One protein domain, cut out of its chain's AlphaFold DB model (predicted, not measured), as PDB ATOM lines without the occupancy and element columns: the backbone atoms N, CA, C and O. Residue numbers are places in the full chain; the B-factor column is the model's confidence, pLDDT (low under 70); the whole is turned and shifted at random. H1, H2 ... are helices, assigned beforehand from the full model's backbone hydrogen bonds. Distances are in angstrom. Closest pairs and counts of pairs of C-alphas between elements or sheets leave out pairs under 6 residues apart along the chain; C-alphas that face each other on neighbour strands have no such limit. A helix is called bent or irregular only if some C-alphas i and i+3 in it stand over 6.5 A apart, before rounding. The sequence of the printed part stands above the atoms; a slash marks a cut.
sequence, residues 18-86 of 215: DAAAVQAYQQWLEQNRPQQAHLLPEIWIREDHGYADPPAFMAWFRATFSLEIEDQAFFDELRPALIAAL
ATOM      1  N   ASP A  18     140.426 142.951 239.980       96.25
ATOM      2  CA  ASP A  18     139.520 143.854 240.669       96.25
ATOM      3  C   ASP A  18     138.652 144.661 239.704       96.25
ATOM      4  O   ASP A  18     137.420 144.599 239.789       96.25
ATOM      5  N   ALA A  19     139.255 145.335 238.721       96.75
ATOM      6  CA  ALA A  19     138.496 146.047 237.698       96.75
ATOM      7  C   ALA A  19     137.589 145.097 236.900       96.75
ATOM      8  O   ALA A  19     136.449 145.447 236.577       96.75
ATOM      9  N   ALA A  20     138.065 143.881 236.614       97.81
ATOM     10  CA  ALA A  20     137.285 142.867 235.913       97.81
ATOM     11  C   ALA A  20     136.087 142.364 236.737       97.81
ATOM     12  O   ALA A  20     134.992 142.188 236.200       97.81
ATOM     13  N   ALA A  21     136.267 142.165 238.044       96.94
ATOM     14  CA  ALA A  21     135.208 141.741 238.950       96.94
ATOM     15  C   ALA A  21     134.136 142.823 239.106       96.94
ATOM     16  O   ALA A  21     132.947 142.516 239.009       96.94
ATOM     17  N   VAL A  22     134.529 144.091 239.267       97.00
ATOM     18  CA  VAL A  22     133.585 145.221 239.321       97.00
ATOM     19  C   VAL A  22     132.728 145.274 238.056       97.00
ATOM     20  O   VAL A  22     131.505 145.366 238.159       97.00
ATOM     21  N   GLN A  23     133.339 145.145 236.874       97.62
ATOM     22  CA  GLN A  23     132.601 145.101 235.606       97.62
ATOM     23  C   GLN A  23     131.645 143.903 235.533       97.62
ATOM     24  O   GLN A  23     130.491 144.062 235.132       97.62
ATOM     25  N   ALA A  24     132.088 142.719 235.962       97.69
ATOM     26  CA  ALA A  24     131.259 141.518 235.960       97.69
ATOM     27  C   ALA A  24     130.037 141.651 236.885       97.69
ATOM     28  O   ALA A  24     128.916 141.351 236.474       97.69
ATOM     29  N   TYR A  25     130.224 142.147 238.112       97.50
ATOM     30  CA  TYR A  25     129.118 142.381 239.043       97.50
ATOM     31  C   TYR A  25     128.187 143.494 238.573       97.50
ATOM     32  O   TYR A  25     126.973 143.368 238.725       97.50
ATOM     33  N   GLN A  26     128.727 144.561 237.981       97.50
ATOM     34  CA  GLN A  26     127.915 145.617 237.388       97.50
ATOM     35  C   GLN A  26     127.013 145.055 236.284       97.50
ATOM     36  O   GLN A  26     125.799 145.248 236.333       97.50
ATOM     37  N   GLN A  27     127.582 144.303 235.339       97.25
ATOM     38  CA  GLN A  27     126.824 143.667 234.264       97.25
ATOM     39  C   GLN A  27     125.757 142.713 234.819       97.25
ATOM     40  O   GLN A  27     124.612 142.725 234.364       97.25
ATOM     41  N   TRP A  28     126.111 141.910 235.826       96.81
ATOM     42  CA  TRP A  28     125.168 141.003 236.471       96.81
ATOM     43  C   TRP A  28     124.005 141.759 237.127       96.81
ATOM     44  O   TRP A  28     122.849 141.368 236.955       96.81
ATOM     45  N   LEU A  29     124.278 142.862 237.835       96.81
ATOM     46  CA  LEU A  29     123.249 143.711 238.441       96.81
ATOM     47  C   LEU A  29     122.339 144.330 237.381       96.81
ATOM     48  O   LEU A  29     121.125 144.283 237.531       96.81
ATOM     49  N   GLU A  30     122.894 144.879 236.306       96.06
ATOM     50  CA  GLU A  30     122.116 145.488 235.222       96.06
ATOM     51  C   GLU A  30     121.151 144.488 234.572       96.06
ATOM     52  O   GLU A  30     120.011 144.836 234.260       96.06
ATOM     53  N   GLN A  31     121.581 143.234 234.419       95.06
ATOM     54  CA  GLN A  31     120.779 142.172 233.811       95.06
ATOM     55  C   GLN A  31     119.738 141.589 234.769       95.06
ATOM     56  O   GLN A  31     118.587 141.381 234.385       95.06
ATOM     57  N   ASN A  32     120.131 141.320 236.014       94.19
ATOM     58  CA  ASN A  32     119.329 140.521 236.935       94.19
ATOM     59  C   ASN A  32     118.603 141.358 237.988       94.19
ATOM     60  O   ASN A  32     117.526 140.967 238.444       94.19
ATOM     61  N   ARG A  33     119.191 142.474 238.430       95.69
ATOM     62  CA  ARG A  33     118.731 143.286 239.571       95.69
ATOM     63  C   ARG A  33     118.958 144.796 239.344       95.69
ATOM     64  O   ARG A  33     119.539 145.456 240.206       95.69
ATOM     65  N   PRO A  34     118.474 145.400 238.238       96.12
ATOM     66  CA  PRO A  34     118.839 146.773 237.861       96.12
ATOM     67  C   PRO A  34     118.431 147.827 238.902       96.12
ATOM     68  O   PRO A  34     119.125 148.821 239.096       96.12
ATOM     69  N   GLN A  35     117.342 147.591 239.641       96.44
ATOM     70  CA  GLN A  35     116.900 148.476 240.731       96.44
ATOM     71  C   GLN A  35     117.868 148.479 241.932       96.44
ATOM     72  O   GLN A  35     117.855 149.402 242.744       96.44
ATOM     73  N   GLN A  36     118.729 147.466 242.037       96.50
ATOM     74  CA  GLN A  36     119.718 147.298 243.100       96.50
ATOM     75  C   GLN A  36     121.149 147.627 242.637       96.50
ATOM     76  O   GLN A  36     122.097 147.339 243.360       96.50
ATOM     77  N   ALA A  37     121.326 148.285 241.480       95.69
ATOM     78  CA  ALA A  37     122.645 148.688 240.969       95.69
ATOM     79  C   ALA A  37     123.466 149.526 241.976       95.69
ATOM     80  O   ALA A  37     124.693 149.465 242.001       95.69
ATOM     81  N   HIS A  38     122.785 150.259 242.863       96.38
ATOM     82  CA  HIS A  38     123.395 151.038 243.944       96.38
ATOM     83  C   HIS A  38     124.160 150.194 244.984       96.38
ATOM     84  O   HIS A  38     124.905 150.763 245.776       96.38
ATOM     85  N   LEU A  39     123.995 148.863 244.994       97.50
ATOM     86  CA  LEU A  39     124.693 147.945 245.901       97.50
ATOM     87  C   LEU A  39     126.062 147.485 245.386       97.50
ATOM     88  O   LEU A  39     126.770 146.800 246.120       97.50
ATOM     89  N   LEU A  40     126.472 147.868 244.169       97.50
ATOM     90  CA  LEU A  40     127.792 147.517 243.629       97.50
ATOM     91  C   LEU A  40     128.956 147.852 244.591       97.50
ATOM     92  O   LEU A  40     129.805 146.982 244.792       97.50
ATOM     93  N   PRO A  41     128.995 149.025 245.263       97.38
ATOM     94  CA  PRO A  41     130.040 149.312 246.247       97.38
ATOM     95  C   PRO A  41     130.023 148.370 247.458       97.38
ATOM     96  O   PRO A  41     131.077 148.074 248.012       97.38
ATOM     97  N   GLU A  42     128.853 147.881 247.883       97.50
ATOM     98  CA  GLU A  42     128.779 146.935 249.002       97.50
ATOM     99  C   GLU A  42     129.201 145.524 248.582       97.50
ATOM    100  O   GLU A  42     129.882 144.850 249.355       97.50
ATOM    101  N   ILE A  43     128.874 145.101 247.352       96.88
ATOM    102  CA  ILE A  43     129.425 143.863 246.777       96.88
ATOM    103  C   ILE A  43     130.946 143.940 246.806       96.88
ATOM    104  O   ILE A  43     131.580 143.054 247.363       96.88
ATOM    105  N   TRP A  44     131.510 145.027 246.281       94.81
ATOM    106  CA  TRP A  44     132.949 145.254 246.234       94.81
ATOM    107  C   TRP A  44     133.621 145.137 247.612       94.81
ATOM    108  O   TRP A  44     134.577 144.386 247.778       94.81
ATOM    109  N   ILE A  45     133.080 145.819 248.625       94.44
ATOM    110  CA  ILE A  45     133.619 145.772 249.993       94.44
ATOM    111  C   ILE A  45     133.576 144.353 250.572       94.44
ATOM    112  O   ILE A  45     134.491 143.950 251.284       94.44
ATOM    113  N   ARG A  46     132.497 143.608 250.320       95.94
ATOM    114  CA  ARG A  46     132.288 142.279 250.914       95.94
ATOM    115  C   ARG A  46     132.993 141.158 250.181       95.94
ATOM    116  O   ARG A  46     133.225 140.117 250.780       95.94
ATOM    117  N   GLU A  47     133.255 141.355 248.902       93.75
ATOM    118  CA  GLU A  47     133.999 140.428 248.064       93.75
ATOM    119  C   GLU A  47     135.505 140.479 248.376       93.75
ATOM    120  O   GLU A  47     136.201 139.482 248.187       93.75
ATOM    121  N   ASP A  48     135.963 141.593 248.964       92.81
ATOM    122  CA  ASP A  48     137.295 141.775 249.556       92.81
ATOM    123  C   ASP A  48     138.417 141.382 248.587       92.81
ATOM    124  O   ASP A  48     139.274 140.563 248.911       92.81
ATOM    125  N   HIS A  49     138.372 141.924 247.364       90.31
ATOM    126  CA  HIS A  49     139.350 141.655 246.299       90.31
ATOM    127  C   HIS A  49     139.449 140.169 245.892       90.31
ATOM    128  O   HIS A  49     140.434 139.732 245.298       90.31
ATOM    129  N   GLY A  50     138.429 139.365 246.201       89.69
ATOM    130  CA  GLY A  50     138.422 137.916 246.000       89.69
ATOM    131  C   GLY A  50     138.949 137.103 247.178       89.69
ATOM    132  O   GLY A  50     139.065 135.882 247.053       89.69
ATOM    133  N   TYR A  51     139.243 137.740 248.313       89.56
ATOM    134  CA  TYR A  51     139.773 137.085 249.515       89.56
ATOM    135  C   TYR A  51     138.725 136.845 250.607       89.56
ATOM    136  O   TYR A  51     139.047 136.267 251.651       89.56
ATOM    137  N   ALA A  52     137.471 137.244 250.379       90.75
ATOM    138  CA  ALA A  52     136.373 136.932 251.281       90.75
ATOM    139  C   ALA A  52     136.168 135.414 251.433       90.75
ATOM    140  O   ALA A  52     136.416 134.636 250.513       90.75
ATOM    141  N   ASP A  53     135.651 134.991 252.591       90.19
ATOM    142  CA  ASP A  53     135.175 133.618 252.779       90.19
ATOM    143  C   ASP A  53     133.994 133.352 251.823       90.19
ATOM    144  O   ASP A  53     132.946 133.995 251.975       90.19
ATOM    145  N   PRO A  54     134.122 132.439 250.836       89.06
ATOM    146  CA  PRO A  54     133.097 132.286 249.806       89.06
ATOM    147  C   PRO A  54     131.711 131.917 250.363       89.06
ATOM    148  O   PRO A  54     130.733 132.538 249.938       89.06
ATOM    149  N   PRO A  55     131.575 130.993 251.342       91.25
ATOM    150  CA  PRO A  55     130.288 130.719 251.980       91.25
ATOM    151  C   PRO A  55     129.659 131.946 252.649       91.25
ATOM    152  O   PRO A  55     128.458 132.180 252.484       91.25
ATOM    153  N   ALA A  56     130.437 132.745 253.386       93.62
ATOM    154  CA  ALA A  56     129.933 133.951 254.037       93.62
ATOM    155  C   ALA A  56     129.504 135.025 253.026       93.62
ATOM    156  O   ALA A  56     128.423 135.608 253.174       93.62
ATOM    157  N   PHE A  57     130.311 135.258 251.985       94.94
ATOM    158  CA  PHE A  57     129.968 136.180 250.901       94.94
ATOM    159  C   PHE A  57     128.665 135.756 250.219       94.94
ATOM    160  O   PHE A  57     127.732 136.554 250.121       94.94
ATOM    161  N   MET A  58     128.557 134.484 249.828       94.75
ATOM    162  CA  MET A  58     127.374 133.976 249.139       94.75
ATOM    163  C   MET A  58     126.129 133.957 250.025       94.75
ATOM    164  O   MET A  58     125.041 134.279 249.548       94.75
ATOM    165  N   ALA A  59     126.256 133.671 251.324       93.94
ATOM    166  CA  ALA A  59     125.135 133.773 252.257       93.94
ATOM    167  C   ALA A  59     124.552 135.197 252.299       93.94
ATOM    168  O   ALA A  59     123.333 135.368 252.223       93.94
ATOM    169  N   TRP A  60     125.412 136.220 252.364       95.62
ATOM    170  CA  TRP A  60     124.981 137.615 252.279       95.62
ATOM    171  C   TRP A  60     124.405 137.960 250.900       95.62
ATOM    172  O   TRP A  60     123.340 138.579 250.817       95.62
ATOM    173  N   PHE A  61     125.076 137.548 249.823       95.25
ATOM    174  CA  PHE A  61     124.680 137.859 248.451       95.25
ATOM    175  C   PHE A  61     123.284 137.293 248.145       95.25
ATOM    176  O   PHE A  61     122.392 138.018 247.701       95.25
ATOM    177  N   ARG A  62     123.030 136.024 248.500       93.88
ATOM    178  CA  ARG A  62     121.711 135.393 248.339       93.88
ATOM    179  C   ARG A  62     120.626 136.091 249.149       93.88
ATOM    180  O   ARG A  62     119.548 136.331 248.613       93.88
ATOM    181  N   ALA A  63     120.904 136.432 250.409       94.44
ATOM    182  CA  ALA A  63     119.945 137.143 251.251       94.44
ATOM    183  C   ALA A  63     119.583 138.522 250.667       94.44
ATOM    184  O   ALA A  63     118.417 138.907 250.665       94.44
ATOM    185  N   THR A  64     120.571 139.231 250.121       95.50
ATOM    186  CA  THR A  64     120.424 140.589 249.574       95.50
ATOM    187  C   THR A  64     119.656 140.619 248.249       95.50
ATOM    188  O   THR A  64     118.843 141.516 248.019       95.50
ATOM    189  N   PHE A  65     119.889 139.633 247.380       94.56
ATOM    190  CA  PHE A  65     119.321 139.587 246.025       94.56
ATOM    191  C   PHE A  65     118.205 138.543 245.848       94.56
ATOM    192  O   PHE A  65     117.727 138.342 244.725       94.56
ATOM    193  N   SER A  66     117.798 137.892 246.945       92.50
ATOM    194  CA  SER A  66     116.798 136.812 246.989       92.50
ATOM    195  C   SER A  66     117.076 135.738 245.934       92.50
ATOM    196  O   SER A  66     116.254 135.469 245.061       92.50
ATOM    197  N   LEU A  67     118.293 135.198 245.961       89.12
ATOM    198  CA  LEU A  67     118.758 134.225 244.975       89.12
ATOM    199  C   LEU A  67     118.475 132.794 245.423       89.12
ATOM    200  O   LEU A  67     118.818 132.410 246.539       89.12
ATOM    201  N   GLU A  68     117.922 132.005 244.503       89.31
ATOM    202  CA  GLU A  68     117.681 130.562 244.663       89.31
ATOM    203  C   GLU A  68     118.720 129.701 243.916       89.31
ATOM    204  O   GLU A  68     118.582 128.485 243.831       89.31
ATOM    205  N   ILE A  69     119.762 130.327 243.360       86.62
ATOM    206  CA  ILE A  69     120.844 129.647 242.641       86.62
ATOM    207  C   ILE A  69     121.890 129.088 243.618       86.62
ATOM    208  O   ILE A  69     122.204 129.710 244.636       86.62
ATOM    209  N   GLU A  70     122.432 127.910 243.302       90.56
ATOM    210  CA  GLU A  70     123.573 127.341 244.021       90.56
ATOM    211  C   GLU A  70     124.842 128.177 243.809       90.56
ATOM    212  O   GLU A  70     125.065 128.738 242.736       90.56
ATOM    213  N   ASP A  71     125.725 128.207 244.805       89.69
ATOM    214  CA  ASP A  71     126.904 129.084 244.792       89.69
ATOM    215  C   ASP A  71     127.818 128.830 243.602       89.69
ATOM    216  O   ASP A  71     128.257 129.764 242.932       89.69
ATOM    217  N   GLN A  72     128.044 127.556 243.286       87.62
ATOM    218  CA  GLN A  72     128.853 127.181 242.137       87.62
ATOM    219  C   GLN A  72     128.232 127.671 240.825       87.62
ATOM    220  O   GLN A  72     128.942 128.221 239.987       87.62
ATOM    221  N   ALA A  73     126.915 127.528 240.676       90.12
ATOM    222  CA  ALA A  73     126.201 127.963 239.485       90.12
ATOM    223  C   ALA A  73     126.230 129.494 239.336       90.12
ATOM    224  O   ALA A  73     126.400 129.995 238.227       90.12
ATOM    225  N   PHE A  74     126.165 130.244 240.443       92.06
ATOM    226  CA  PHE A  74     126.350 131.696 240.413       92.06
ATOM    227  C   PHE A  74     127.754 132.086 239.924       92.06
ATOM    228  O   PHE A  74     127.898 132.929 239.039       92.06
ATOM    229  N   PHE A  75     128.805 131.448 240.448       89.19
ATOM    230  CA  PHE A  75     130.166 131.712 239.973       89.19
ATOM    231  C   PHE A  75     130.391 131.239 238.528       89.19
ATOM    232  O   PHE A  75     131.185 131.849 237.812       89.19
ATOM    233  N   ASP A  76     129.708 130.181 238.080       89.19
ATOM    234  CA  ASP A  76     129.699 129.754 236.676       89.19
ATOM    235  C   ASP A  76     129.055 130.799 235.758       89.19
ATOM    236  O   ASP A  76     129.580 131.046 234.672       89.19
ATOM    237  N   GLU A  77     127.974 131.445 236.203       91.44
ATOM    238  CA  GLU A  77     127.301 132.535 235.486       91.44
ATOM    239  C   GLU A  77     128.161 133.808 235.429       91.44
ATOM    240  O   GLU A  77     128.256 134.445 234.381       91.44
ATOM    241  N   LEU A  78     128.828 134.168 236.531       92.38
ATOM    242  CA  LEU A  78     129.623 135.396 236.629       92.38
ATOM    243  C   LEU A  78     130.960 135.307 235.871       92.38
ATOM    244  O   LEU A  78     131.454 136.298 235.324       92.38
ATOM    245  N   ARG A  79     131.576 134.118 235.837       91.94
ATOM    246  CA  ARG A  79     132.941 133.919 235.325       91.94
ATOM    247  C   ARG A  79     133.157 134.408 233.890       91.94
ATOM    248  O   ARG A  79     134.189 135.040 233.678       91.94
ATOM    249  N   PRO A  80     132.284 134.144 232.899       93.12
ATOM    250  CA  PRO A  80     132.503 134.615 231.534       93.12
ATOM    251  C   PRO A  80     132.670 136.134 231.447       93.12
ATOM    252  O   PRO A  80     133.567 136.592 230.743       93.12
ATOM    253  N   ALA A  81     131.866 136.898 232.195       95.81
ATOM    254  CA  ALA A  81     131.963 138.355 232.238       95.81
ATOM    255  C   ALA A  81     133.289 138.811 232.864       95.81
ATOM    256  O   ALA A  81     133.988 139.642 232.286       95.81
ATOM    257  N   LEU A  82     133.690 138.196 233.983       96.06
ATOM    258  CA  LEU A  82     134.975 138.483 234.629       96.06
ATOM    259  C   LEU A  82     136.148 138.191 233.688       96.06
ATOM    260  O   LEU A  82     137.025 139.026 233.506       96.06
ATOM    261  N   ILE A  83     136.161 137.015 233.059       94.88
ATOM    262  CA  ILE A  83     137.227 136.608 232.137       94.88
ATOM    263  C   ILE A  83     137.293 137.533 230.916       94.88
ATOM    264  O   ILE A  83     138.390 137.846 230.461       94.88
ATOM    265  N   ALA A  84     136.149 137.976 230.391       94.44
ATOM    266  CA  ALA A  84     136.098 138.887 229.249       94.44
ATOM    267  C   ALA A  84     136.628 140.292 229.582       94.44
ATOM    268  O   ALA A  84     137.241 140.928 228.726       94.44
ATOM    269  N   ALA A  85     136.410 140.762 230.813       96.94
ATOM    270  CA  ALA A  85     136.875 142.064 231.285       96.94
ATOM    271  C   ALA A  85     138.343 142.061 231.757       96.94
ATOM    272  O   ALA A  85     138.940 143.125 231.906       96.94
ATOM    273  N   LEU A  86     138.934 140.885 231.987       97.69
ATOM    274  CA  LEU A  86     140.266 140.749 232.570       97.69
ATOM    275  C   LEU A  86     141.373 141.248 231.636       97.69
ATOM    276  O   LEU A  86     141.488 140.799 230.495       97.69
TER     277      LEU A  86
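Overview. This is residues 18 to 86 of the 215 residues of the protein "HAD family hydrolase" of Bacteroidetes bacterium (UniProt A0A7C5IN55). Three helices, H1, H2 and H3, follow one another back and forth, and a fourth, H4, crosses H1 at a steep angle, reaching from near the first half of H3 to the first residues of H1. H1 and H2 lie side by side as a helical hairpin, while H3 folds back beside the kinked second half of H2 and meets it through a few residues. The printed part has 69 residues with four named helices in the order H1, H2, H3, H4 and no named strand; its class is all helix. The whole is compact, with a radius of gyration of the C-alphas of 11.0 A, and rounded, spanning 27 by 27 by 22 A.

Along the chain. H1 holds residues 18 to 32 and is 20.8 A long from first to last C-alpha; C-alpha 18 is at (139.520, 143.854, 240.669). H2, residues 34 to 50, is the longest helix by residues and measures 23.0 A. It has a kink of 57 degrees near residue 44 and is irregular: C-alphas 46 and 49 are 8.5 A apart. H3 holds residues 54 to 65 and measures 16.0 A, beginning with C-alpha 54 at (133.097, 132.286, 249.806). H4 holds residues 71 to 85, measures 21.2 A and ends with C-alpha 85 at (136.875, 142.064, 231.285). It is only just irregular, with C-alphas 77 and 80 at 6.9 A.

Arrangement. H1 and H2 touch as a helical hairpin, at a shallow tilt of 30 degrees, opposite ways; their closest C-alphas, of Leu 29 and Ala 37, are 5.6 A apart. H2 and H3 are also a helical hairpin, at a shallow tilt of 10 degrees, opposite ways. They only just touch, with 3 pairs of C-alphas within 8 A, through residues 43 to 47 of H2 and 57 to 61 of H3 alone; the closest C-alphas, of Glu 47 and Phe 57, are 6.5 A apart. H4 touches H1 at a steep tilt of 63 degrees, opposite ways, and the closest C-alphas, of Ala 20 and Ala 85, are 4.7 A apart. H3 and H4 are close but not clearly touching: their closest C-alphas, of Met 58 and Asp 71, are 6.6 A apart, and their lines are about perpendicular at 90 degrees. H1 and H3 are apart, as are H2 and H4. The helix packing is mostly aligned, but only just: of 3 touching pairs, 2 are at a shallow tilt. In H1 and H3 every O i to N i+4 pair is within hydrogen-bond range; in H4 9 of 11 are, and in H2 6 of 13, beside 9 of 14 O i to N i+3 pairs.

Size, cuts and confidence. The two C-alphas farthest apart, of Ala 63 and Leu 86, are 27.8 A apart, while those of Asp 18 and Leu 86, the first and last printed, are 8.7 A apart. The links from H1 to H2, H2 to H3 and H3 to H4 are tight, with 1, 3 and 5 residues. The printed part has no cut, its mean pLDDT is 94.1, and no printed residue is under 70.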